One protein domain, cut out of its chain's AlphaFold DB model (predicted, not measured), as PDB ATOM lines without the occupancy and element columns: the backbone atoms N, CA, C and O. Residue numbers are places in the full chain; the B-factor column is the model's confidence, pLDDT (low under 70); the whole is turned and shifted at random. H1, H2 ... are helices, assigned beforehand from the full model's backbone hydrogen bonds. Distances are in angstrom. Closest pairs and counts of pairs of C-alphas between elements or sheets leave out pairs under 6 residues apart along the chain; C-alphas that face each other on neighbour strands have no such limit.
ATOM      1  N   ARG A 274     -38.757  34.241   3.309       94.12
ATOM      2  CA  ARG A 274     -39.018  32.859   2.872       94.12
ATOM      3  C   ARG A 274     -38.773  32.669   1.377       94.12
ATOM      4  O   ARG A 274     -38.139  31.688   0.983       94.12
ATOM      5  N   SER A 275     -39.247  33.601   0.555       93.31
ATOM      6  CA  SER A 275     -39.095  33.567  -0.902       93.31
ATOM      7  C   SER A 275     -37.634  33.732  -1.321       93.31
ATOM      8  O   SER A 275     -37.166  33.008  -2.199       93.31
ATOM      9  N   ILE A 276     -36.887  34.603  -0.634       95.31
ATOM     10  CA  ILE A 276     -35.437  34.761  -0.813       95.31
ATOM     11  C   ILE A 276     -34.715  33.438  -0.524       95.31
ATOM     12  O   ILE A 276     -33.973  32.946  -1.375       95.31
ATOM     13  N   CYS A 277     -34.963  32.827   0.640       96.62
ATOM     14  CA  CYS A 277     -34.356  31.546   1.007       96.62
ATOM     15  C   CYS A 277     -34.702  30.439   0.011       96.62
ATOM     16  O   CYS A 277     -33.821  29.683  -0.390       96.62
ATOM     17  N   THR A 278     -35.969  30.362  -0.396       95.50
ATOM     18  CA  THR A 278     -36.460  29.356  -1.347       95.50
ATOM     19  C   THR A 278     -35.705  29.453  -2.662       95.50
ATOM     20  O   THR A 278     -35.076  28.480  -3.072       95.50
ATOM     21  N   ARG A 279     -35.671  30.646  -3.265       95.38
ATOM     22  CA  ARG A 279     -35.019  30.855  -4.559       95.38
ATOM     23  C   ARG A 279     -33.524  30.561  -4.514       95.38
ATOM     24  O   ARG A 279     -33.023  29.863  -5.384       95.38
ATOM     25  N   ILE A 280     -32.831  31.039  -3.481       96.56
ATOM     26  CA  ILE A 280     -31.395  30.791  -3.300       96.56
ATOM     27  C   ILE A 280     -31.108  29.283  -3.205       96.56
ATOM     28  O   ILE A 280     -30.187  28.781  -3.845       96.56
ATOM     29  N   VAL A 281     -31.894  28.541  -2.417       97.38
ATOM     30  CA  VAL A 281     -31.696  27.092  -2.248       97.38
ATOM     31  C   VAL A 281     -32.041  26.324  -3.526       97.38
ATOM     32  O   VAL A 281     -31.314  25.402  -3.892       97.38
ATOM     33  N   GLU A 282     -33.119  26.692  -4.218       96.12
ATOM     34  CA  GLU A 282     -33.503  26.083  -5.497       96.12
ATOM     35  C   GLU A 282     -32.432  26.292  -6.571       96.12
ATOM     36  O   GLU A 282     -32.024  25.323  -7.216       96.12
ATOM     37  N   ASP A 283     -31.919  27.516  -6.711       95.56
ATOM     38  CA  ASP A 283     -30.873  27.850  -7.680       95.56
ATOM     39  C   ASP A 283     -29.561  27.107  -7.355       95.56
ATOM     40  O   ASP A 283     -28.878  26.615  -8.257       95.56
ATOM     41  N   ALA A 284     -29.240  26.919  -6.070       95.00
ATOM     42  CA  ALA A 284     -28.101  26.104  -5.645       95.00
ATOM     43  C   ALA A 284     -28.252  24.626  -6.033       95.00
ATOM     44  O   ALA A 284     -27.313  24.020  -6.554       95.00
ATOM     45  N   VAL A 285     -29.434  24.042  -5.808       95.56
ATOM     46  CA  VAL A 285     -29.725  22.646  -6.171       95.56
ATOM     47  C   VAL A 285     -29.707  22.463  -7.687       95.56
ATOM     48  O   VAL A 285     -29.105  21.507  -8.176       95.56
ATOM     49  N   ALA A 286     -30.314  23.385  -8.436       94.62
ATOM     50  CA  ALA A 286     -30.295  23.377  -9.896       94.62
ATOM     51  C   ALA A 286     -28.866  23.513 -10.450       94.62
ATOM     52  O   ALA A 286     -28.516  22.856 -11.430       94.62
ATOM     53  N   GLY A 287     -28.021  24.302  -9.779       92.62
ATOM     54  CA  GLY A 287     -26.590  24.423 -10.059       92.62
ATOM     55  C   GLY A 287     -25.740  23.224  -9.618       92.62
ATOM     56  O   GLY A 287     -24.530  23.231  -9.837       92.62
ATOM     57  N   GLY A 288     -26.336  22.195  -9.008       92.12
ATOM     58  CA  GLY A 288     -25.644  20.976  -8.587       92.12
ATOM     59  C   GLY A 288     -24.805  21.121  -7.314       92.12
ATOM     60  O   GLY A 288     -23.965  20.258  -7.043       92.12
ATOM     61  N   LEU A 289     -25.011  22.179  -6.525       93.31
ATOM     62  CA  LEU A 289     -24.313  22.347  -5.255       93.31
ATOM     63  C   LEU A 289     -24.825  21.351  -4.213       93.31
ATOM     64  O   LEU A 289     -26.026  21.154  -4.024       93.31
ATOM     65  N   ALA A 290     -23.888  20.754  -3.479       93.81
ATOM     66  CA  ALA A 290     -24.229  19.960  -2.311       93.81
ATOM     67  C   ALA A 290     -24.768  20.876  -1.201       93.81
ATOM     68  O   ALA A 290     -24.136  21.871  -0.836       93.81
ATOM     69  N   LEU A 291     -25.920  20.507  -0.641       95.75
ATOM     70  CA  LEU A 291     -26.482  21.180   0.527       95.75
ATOM     71  C   LEU A 291     -25.571  20.978   1.756       95.75
ATOM     72  O   LEU A 291     -24.912  19.939   1.866       95.75
ATOM     73  N   PRO A 292     -25.538  21.928   2.705       96.50
ATOM     74  CA  PRO A 292     -24.755  21.786   3.927       96.50
ATOM     75  C   PRO A 292     -25.332  20.678   4.820       96.50
ATOM     76  O   PRO A 292     -26.521  20.367   4.760       96.50
ATOM     77  N   GLN A 293     -24.506  20.076   5.679       95.00
ATOM     78  CA  GLN A 293     -24.985  19.130   6.695       95.00
ATOM     79  C   GLN A 293     -25.918  19.839   7.693       95.00
ATOM     80  O   GLN A 293     -25.612  20.964   8.093       95.00
ATOM     81  N   PRO A 294     -27.011  19.198   8.153       96.50
ATOM     82  CA  PRO A 294     -27.481  17.841   7.825       96.50
ATOM     83  C   PRO A 294     -28.414  17.773   6.594       96.50
ATOM     84  O   PRO A 294     -28.995  16.727   6.288       96.50
ATOM     85  N   PHE A 295     -28.604  18.887   5.891       97.94
ATOM     86  CA  PHE A 295     -29.597  19.038   4.827       97.94
ATOM     87  C   PHE A 295     -29.240  18.328   3.525       97.94
ATOM     88  O   PHE A 295     -30.123  18.042   2.724       97.94
ATOM     89  N   ASN A 296     -27.984  17.933   3.334       95.81
ATOM     90  CA  ASN A 296     -27.603  16.998   2.274       95.81
ATOM     91  C   ASN A 296     -28.360  15.653   2.355       95.81
ATOM     92  O   ASN A 296     -28.481  14.969   1.343       95.81
ATOM     93  N   PHE A 297     -28.850  15.265   3.540       96.12
ATOM     94  CA  PHE A 297     -29.687  14.078   3.731       96.12
ATOM     95  C   PHE A 297     -31.176  14.418   3.849       96.12
ATOM     96  O   PHE A 297     -32.015  13.644   3.399       96.12
ATOM     97  N   GLN A 298     -31.511  15.556   4.467       97.12
ATOM     98  CA  GLN A 298     -32.903  15.958   4.721       97.12
ATOM     99  C   GLN A 298     -33.573  16.642   3.516       97.12
ATOM    100  O   GLN A 298     -34.798  16.682   3.432       97.12
ATOM    101  N   GLY A 299     -32.779  17.151   2.573       97.38
ATOM    102  CA  GLY A 299     -33.236  17.807   1.353       97.38
ATOM    103  C   GLY A 299     -33.464  19.316   1.489       97.38
ATOM    104  O   GLY A 299     -33.472  19.888   2.580       97.38
ATOM    105  N   ALA A 300     -33.674  19.957   0.337       97.38
ATOM    106  CA  ALA A 300     -33.896  21.398   0.217       97.38
ATOM    107  C   ALA A 300     -35.110  21.925   1.008       97.38
ATOM    108  O   ALA A 300     -34.952  22.949   1.672       97.38
ATOM    109  N   PRO A 301     -36.279  21.243   1.038       97.12
ATOM    110  CA  PRO A 301     -37.423  21.731   1.812       97.12
ATOM    111  C   PRO A 301     -37.117  21.894   3.307       97.12
ATOM    112  O   PRO A 301     -37.539  22.869   3.922       97.12
ATOM    113  N   ALA A 302     -36.329  20.978   3.885       97.69
ATOM    114  CA  ALA A 302     -35.919  21.059   5.285       97.69
ATOM    115  C   ALA A 302     -34.970  22.241   5.543       97.69
ATOM    116  O   ALA A 302     -35.093  22.910   6.566       97.69
ATOM    117  N   LEU A 303     -34.056  22.529   4.606       98.19
ATOM    118  CA  LEU A 303     -33.166  23.687   4.702       98.19
ATOM    119  C   LEU A 303     -33.943  25.005   4.620       98.19
ATOM    120  O   LEU A 303     -33.709  25.894   5.430       98.19
ATOM    121  N   ILE A 304     -34.881  25.127   3.679       97.06
ATOM    122  CA  ILE A 304     -35.701  26.338   3.505       97.06
ATOM    123  C   ILE A 304     -36.487  26.650   4.783       97.06
ATOM    124  O   ILE A 304     -36.531  27.804   5.215       97.06
ATOM    125  N   GLU A 305     -37.065  25.627   5.415       96.69
ATOM    126  CA  GLU A 305     -37.786  25.789   6.677       96.69
ATOM    127  C   GLU A 305     -36.845  26.190   7.822       96.69
ATOM    128  O   GLU A 305     -37.113  27.135   8.562       96.69
ATOM    129  N   ALA A 306     -35.684  25.544   7.926       97.38
ATOM    130  CA  ALA A 306     -34.684  25.879   8.933       97.38
ATOM    131  C   ALA A 306     -34.153  27.323   8.792       97.38
ATOM    132  O   ALA A 306     -33.896  28.004   9.789       97.38
ATOM    133  N   LEU A 307     -34.039  27.819   7.558       97.31
ATOM    134  CA  LEU A 307     -33.604  29.182   7.255       97.31
ATOM    135  C   LEU A 307     -34.630  30.259   7.629       97.31
ATOM    136  O   LEU A 307     -34.262  31.430   7.622       97.31
ATOM    137  N   GLN A 308     -35.862  29.918   8.027       95.12
ATOM    138  CA  GLN A 308     -36.790  30.902   8.613       95.12
ATOM    139  C   GLN A 308     -36.293  31.413   9.971       95.12
ATOM    140  O   GLN A 308     -36.556  32.551  10.360       95.12
ATOM    141  N   GLN A 309     -35.496  30.596  10.665       95.50
ATOM    142  CA  GLN A 309     -34.821  30.943  11.911       95.50
ATOM    143  C   GLN A 309     -33.310  30.719  11.752       95.50
ATOM    144  O   GLN A 309     -32.730  29.825  12.377       95.50
ATOM    145  N   PRO A 310     -32.629  31.544  10.931       95.69
ATOM    146  CA  PRO A 310     -31.243  31.297  10.535       95.69
ATOM    147  C   PRO A 310     -30.291  31.361  11.738       95.69
ATOM    148  O   PRO A 310     -29.380  30.548  11.858       95.69
ATOM    149  N   HIS A 311     -30.562  32.242  12.703       95.00
ATOM    150  CA  HIS A 311     -29.842  32.329  13.977       95.00
ATOM    151  C   HIS A 311     -29.820  31.041  14.828       95.00
ATOM    152  O   HIS A 311     -29.006  30.972  15.747       95.00
ATOM    153  N   LEU A 312     -30.636  30.020  14.532       96.12
ATOM    154  CA  LEU A 312     -30.591  28.706  15.195       96.12
ATOM    155  C   LEU A 312     -29.741  27.669  14.450       96.12
ATOM    156  O   LEU A 312     -29.480  26.589  14.976       96.12
ATOM    157  N   GLN A 313     -29.313  27.973  13.225       96.19
ATOM    158  CA  GLN A 313     -28.580  27.028  12.383       96.19
ATOM    159  C   GLN A 313     -27.102  26.980  12.754       96.19
ATOM    160  O   GLN A 313     -26.614  27.849  13.471       96.19
ATOM    161  N   SER A 314     -26.367  25.971  12.282       95.06
ATOM    162  CA  SER A 314     -24.917  25.902  12.494       95.06
ATOM    163  C   SER A 314     -24.185  26.992  11.707       95.06
ATOM    164  O   SER A 314     -24.691  27.516  10.712       95.06
ATOM    165  N   ASP A 315     -22.965  27.320  12.133       94.75
ATOM    166  CA  ASP A 315     -22.136  28.283  11.405       94.75
ATOM    167  C   ASP A 315     -21.865  27.843   9.968       94.75
ATOM    168  O   ASP A 315     -21.814  28.683   9.080       94.75
ATOM    169  N   ASP A 316     -21.727  26.541   9.720       95.31
ATOM    170  CA  ASP A 316     -21.465  26.025   8.376       95.31
ATOM    171  C   ASP A 316     -22.673  26.198   7.452       95.31
ATOM    172  O   ASP A 316     -22.503  26.558   6.289       95.31
ATOM    173  N   VAL A 317     -23.893  26.023   7.972       96.69
ATOM    174  CA  VAL A 317     -25.128  26.296   7.219       96.69
ATOM    175  C   VAL A 317     -25.233  27.786   6.894       96.69
ATOM    176  O   VAL A 317     -25.534  28.142   5.758       96.69
ATOM    177  N   LEU A 318     -24.936  28.662   7.861       95.75
ATOM    178  CA  LEU A 318     -24.978  30.109   7.638       95.75
ATOM    179  C   LEU A 318     -23.880  30.593   6.692       95.75
ATOM    180  O   LEU A 318     -24.174  31.394   5.811       95.75
ATOM    181  N   ARG A 319     -22.645  30.090   6.813       94.88
ATOM    182  CA  ARG A 319     -21.565  30.395   5.857       94.88
ATOM    183  C   ARG A 319     -21.966  29.984   4.449       94.88
ATOM    184  O   ARG A 319     -21.848  30.798   3.545       94.88
ATOM    185  N   TRP A 320     -22.480  28.763   4.289       95.50
ATOM    186  CA  TRP A 320     -22.936  28.259   2.996       95.50
ATOM    187  C   TRP A 320     -24.052  29.125   2.402       95.50
ATOM    188  O   TRP A 320     -24.029  29.414   1.211       95.50
ATOM    189  N   PHE A 321     -25.012  29.564   3.219       96.06
ATOM    190  CA  PHE A 321     -26.121  30.385   2.737       96.06
ATOM    191  C   PHE A 321     -25.690  31.818   2.391       96.06
ATOM    192  O   PHE A 321     -26.167  32.373   1.404       96.06
ATOM    193  N   ILE A 322     -24.785  32.414   3.177       94.25
ATOM    194  CA  ILE A 322     -24.282  33.776   2.947       94.25
ATOM    195  C   ILE A 322     -23.385  33.823   1.708       94.25
ATOM    196  O   ILE A 322     -23.634  34.623   0.805       94.25
ATOM    197  N   ASP A 323     -22.379  32.948   1.670       92.62
ATOM    198  CA  ASP A 323     -21.355  32.867   0.633       92.62
ATOM    199  C   ASP A 323     -21.267  31.423   0.125       92.62
ATOM    200  O   ASP A 323     -20.503  30.598   0.639       92.62
ATOM    201  N   MET A 324     -22.073  31.108  -0.891       90.50
ATOM    202  CA  MET A 324     -22.098  29.766  -1.467       90.50
ATOM    203  C   MET A 324     -20.731  29.345  -2.017       90.50
ATOM    204  O   MET A 324     -20.003  30.176  -2.579       90.50
ATOM    205  N   PRO A 325     -20.393  28.044  -1.918       84.50
ATOM    206  CA  PRO A 325     -19.238  27.488  -2.605       84.50
ATOM    207  C   PRO A 325     -19.264  27.855  -4.093       84.50
ATOM    208  O   PRO A 325     -20.311  27.800  -4.730       84.50
ATOM    209  N   ASP A 326     -18.109  28.240  -4.632       79.50
ATOM    210  CA  ASP A 326     -17.910  28.579  -6.049       79.50
ATOM    211  C   ASP A 326     -18.704  29.787  -6.593       79.50
ATOM    212  O   ASP A 326     -18.577  30.113  -7.775       79.50
ATOM    213  N   GLY A 327     -19.434  30.537  -5.754       72.50
ATOM    214  CA  GLY A 327     -20.174  31.733  -6.189       72.50
ATOM    215  C   GLY A 327     -19.283  32.790  -6.860       72.50
ATOM    216  O   GLY A 327     -19.636  33.367  -7.886       72.50
ATOM    217  N   ASN A 328     -18.050  32.963  -6.372       70.38
ATOM    218  CA  ASN A 328     -17.062  33.879  -6.964       70.38
ATOM    219  C   ASN A 328     -16.459  33.382  -8.295       70.38
ATOM    220  O   ASN A 328     -15.741  34.129  -8.957       70.38
ATOM    221  N   ALA A 329     -16.722  32.132  -8.682       77.62
ATOM    222  CA  ALA A 329     -16.250  31.514  -9.922       77.62
ATOM    223  C   ALA A 329     -17.366  31.387 -10.980       77.62
ATOM    224  O   ALA A 329     -17.214  30.641 -11.947       77.62
ATOM    225  N   GLY A 330     -18.478  32.113 -10.808       77.56
ATOM    226  CA  GLY A 330     -19.644  32.045 -11.693       77.56
ATOM    227  C   GLY A 330     -20.618  30.911 -11.360       77.56
ATOM    228  O   GLY A 330     -21.489  30.612 -12.174       77.56
ATOM    229  N   GLY A 331     -20.465  30.271 -10.194       81.81
ATOM    230  CA  GLY A 331     -21.451  29.347  -9.638       81.81
ATOM    231  C   GLY A 331     -22.655  30.065  -9.008       81.81
ATOM    232  O   GLY A 331     -22.716  31.299  -9.018       81.81
ATOM    233  N   PRO A 332     -23.620  29.309  -8.447       90.12
ATOM    234  CA  PRO A 332     -24.757  29.879  -7.730       90.12
ATOM    235  C   PRO A 332     -24.315  30.841  -6.621       90.12
ATOM    236  O   PRO A 332     -23.336  30.597  -5.915       90.12
ATOM    237  N   LEU A 333     -25.034  31.955  -6.482       93.00
ATOM    238  CA  LEU A 333     -24.696  33.012  -5.531       93.00
ATOM    239  C   LEU A 333     -25.419  32.806  -4.195       93.00
ATOM    240  O   LEU A 333     -26.589  32.438  -4.154       93.00
ATOM    241  N   GLY A 334     -24.728  33.096  -3.095       93.88
ATOM    242  CA  GLY A 334     -25.343  33.143  -1.768       93.88
ATOM    243  C   GLY A 334     -26.077  34.458  -1.509       93.88
ATOM    244  O   GLY A 334     -26.053  35.385  -2.323       93.88
ATOM    245  N   LEU A 335     -26.686  34.560  -0.328       94.94
ATOM    246  CA  LEU A 335     -27.480  35.697   0.143       94.94
ATOM    247  C   LEU A 335     -26.823  37.062  -0.119       94.94
ATOM    248  O   LEU A 335     -27.519  38.016  -0.455       94.94
ATOM    249  N   ARG A 336     -25.495  37.168   0.005       90.62
ATOM    250  CA  ARG A 336     -24.785  38.444  -0.157       90.62
ATOM    251  C   ARG A 336     -24.910  39.041  -1.561       90.62
ATOM    252  O   ARG A 336     -24.945  40.260  -1.700       90.62
ATOM    253  N   TYR A 337     -24.946  38.197  -2.589       90.88
ATOM    254  CA  TYR A 337     -24.854  38.631  -3.987       90.88
ATOM    255  C   TYR A 337     -25.994  38.112  -4.865       90.88
ATOM    256  O   TYR A 337     -26.048  38.432  -6.051       90.88
ATOM    257  N   HIS A 338     -26.903  37.306  -4.315       93.94
ATOM    258  CA  HIS A 338     -27.987  36.731  -5.092       93.94
ATOM    259  C   HIS A 338     -28.988  37.802  -5.534       93.94
ATOM    260  O   HIS A 338     -29.538  38.522  -4.711       93.94
ATOM    261  N   HIS A 339     -29.293  37.856  -6.829       92.12
ATOM    262  CA  HIS A 339     -30.201  38.852  -7.410       92.12
ATOM    263  C   HIS A 339     -31.596  38.884  -6.757       92.12
ATOM    264  O   HIS A 339     -32.207  39.940  -6.694       92.12
ATOM    265  N   VAL A 340     -32.091  37.756  -6.226       92.69
ATOM    266  CA  VAL A 340     -33.404  37.697  -5.547       92.69
ATOM    267  C   VAL A 340     -33.499  38.585  -4.302       92.69
ATOM    268  O   VAL A 340     -34.605  38.962  -3.920       92.69
ATOM    269  N   THR A 341     -32.370  38.920  -3.662       92.12
ATOM    270  CA  THR A 341     -32.380  39.837  -2.512       92.12
ATOM    271  C   THR A 341     -32.674  41.262  -2.937       92.12
ATOM    272  O   THR A 341     -33.089  42.065  -2.109       92.12
ATOM    273  N   GLN A 342     -32.534  41.585  -4.228       90.31
ATOM    274  CA  GLN A 342     -32.925  42.890  -4.723       90.31
ATOM    275  C   GLN A 342     -34.424  43.114  -4.464       90.31
ATOM    276  O   GLN A 342     -35.253  42.215  -4.673       90.31
TER     277      GLN A 342
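AT A GLANCE: This is residues 274 to 342 of the 359 residues of an uncharacterized protein of Nocardia stercoris (UniProt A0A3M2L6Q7). Two helices, H1 and H3, lie side by side, with tiny H2 just before H3; H4 sits across from them without touching, and residues 323 to 342, with no named element, loop out and fold back beside H1. The printed part has 69 residues with four named helices, H1 to H4 in order, and no named strand; it is all helix, though only 32 residues are in named elements. It is compact, with a radius of gyration of the C-alphas of 10.7 A and spans of 27 by 23 by 20 A.

HOW THE PARTS SIT: Start with H1, residues 274 to 286: it touches H3, residues 300 to 306, at a shallow tilt of 31 degrees, opposite ways, closest at C-alphas Thr 278 and Ile 304, 5.8 A apart. H2, residues 295 to 298, is close to H3 but not clearly touching, closest at C-alphas Phe 295 and Leu 303, 5.9 A. H4, residues 315 to 322, is near H1, with 5 pairs of C-alphas within 10 A, and apart from H2 and H3. Every O i to N i+4 pair is within hydrogen-bond range in H1, H3 and H4; H2 is too short for one.

IN THESE COORDINATES: Find C-alpha 274 at (-39.018, 32.859, 2.872); H1 runs 18.1 A from there to C-alpha 286. H2 spans 4.5 A, H3 9.8 A and H4 10.3 A, ending at C-alpha 322, (-24.282, 33.776, 2.947).

THE WHOLE: The C-alphas farthest apart, Phe 297 and Gln 342, are 30.2 A apart. The printed part has no cut and no long link between helices, and no printed residue is under 70 in pLDDT.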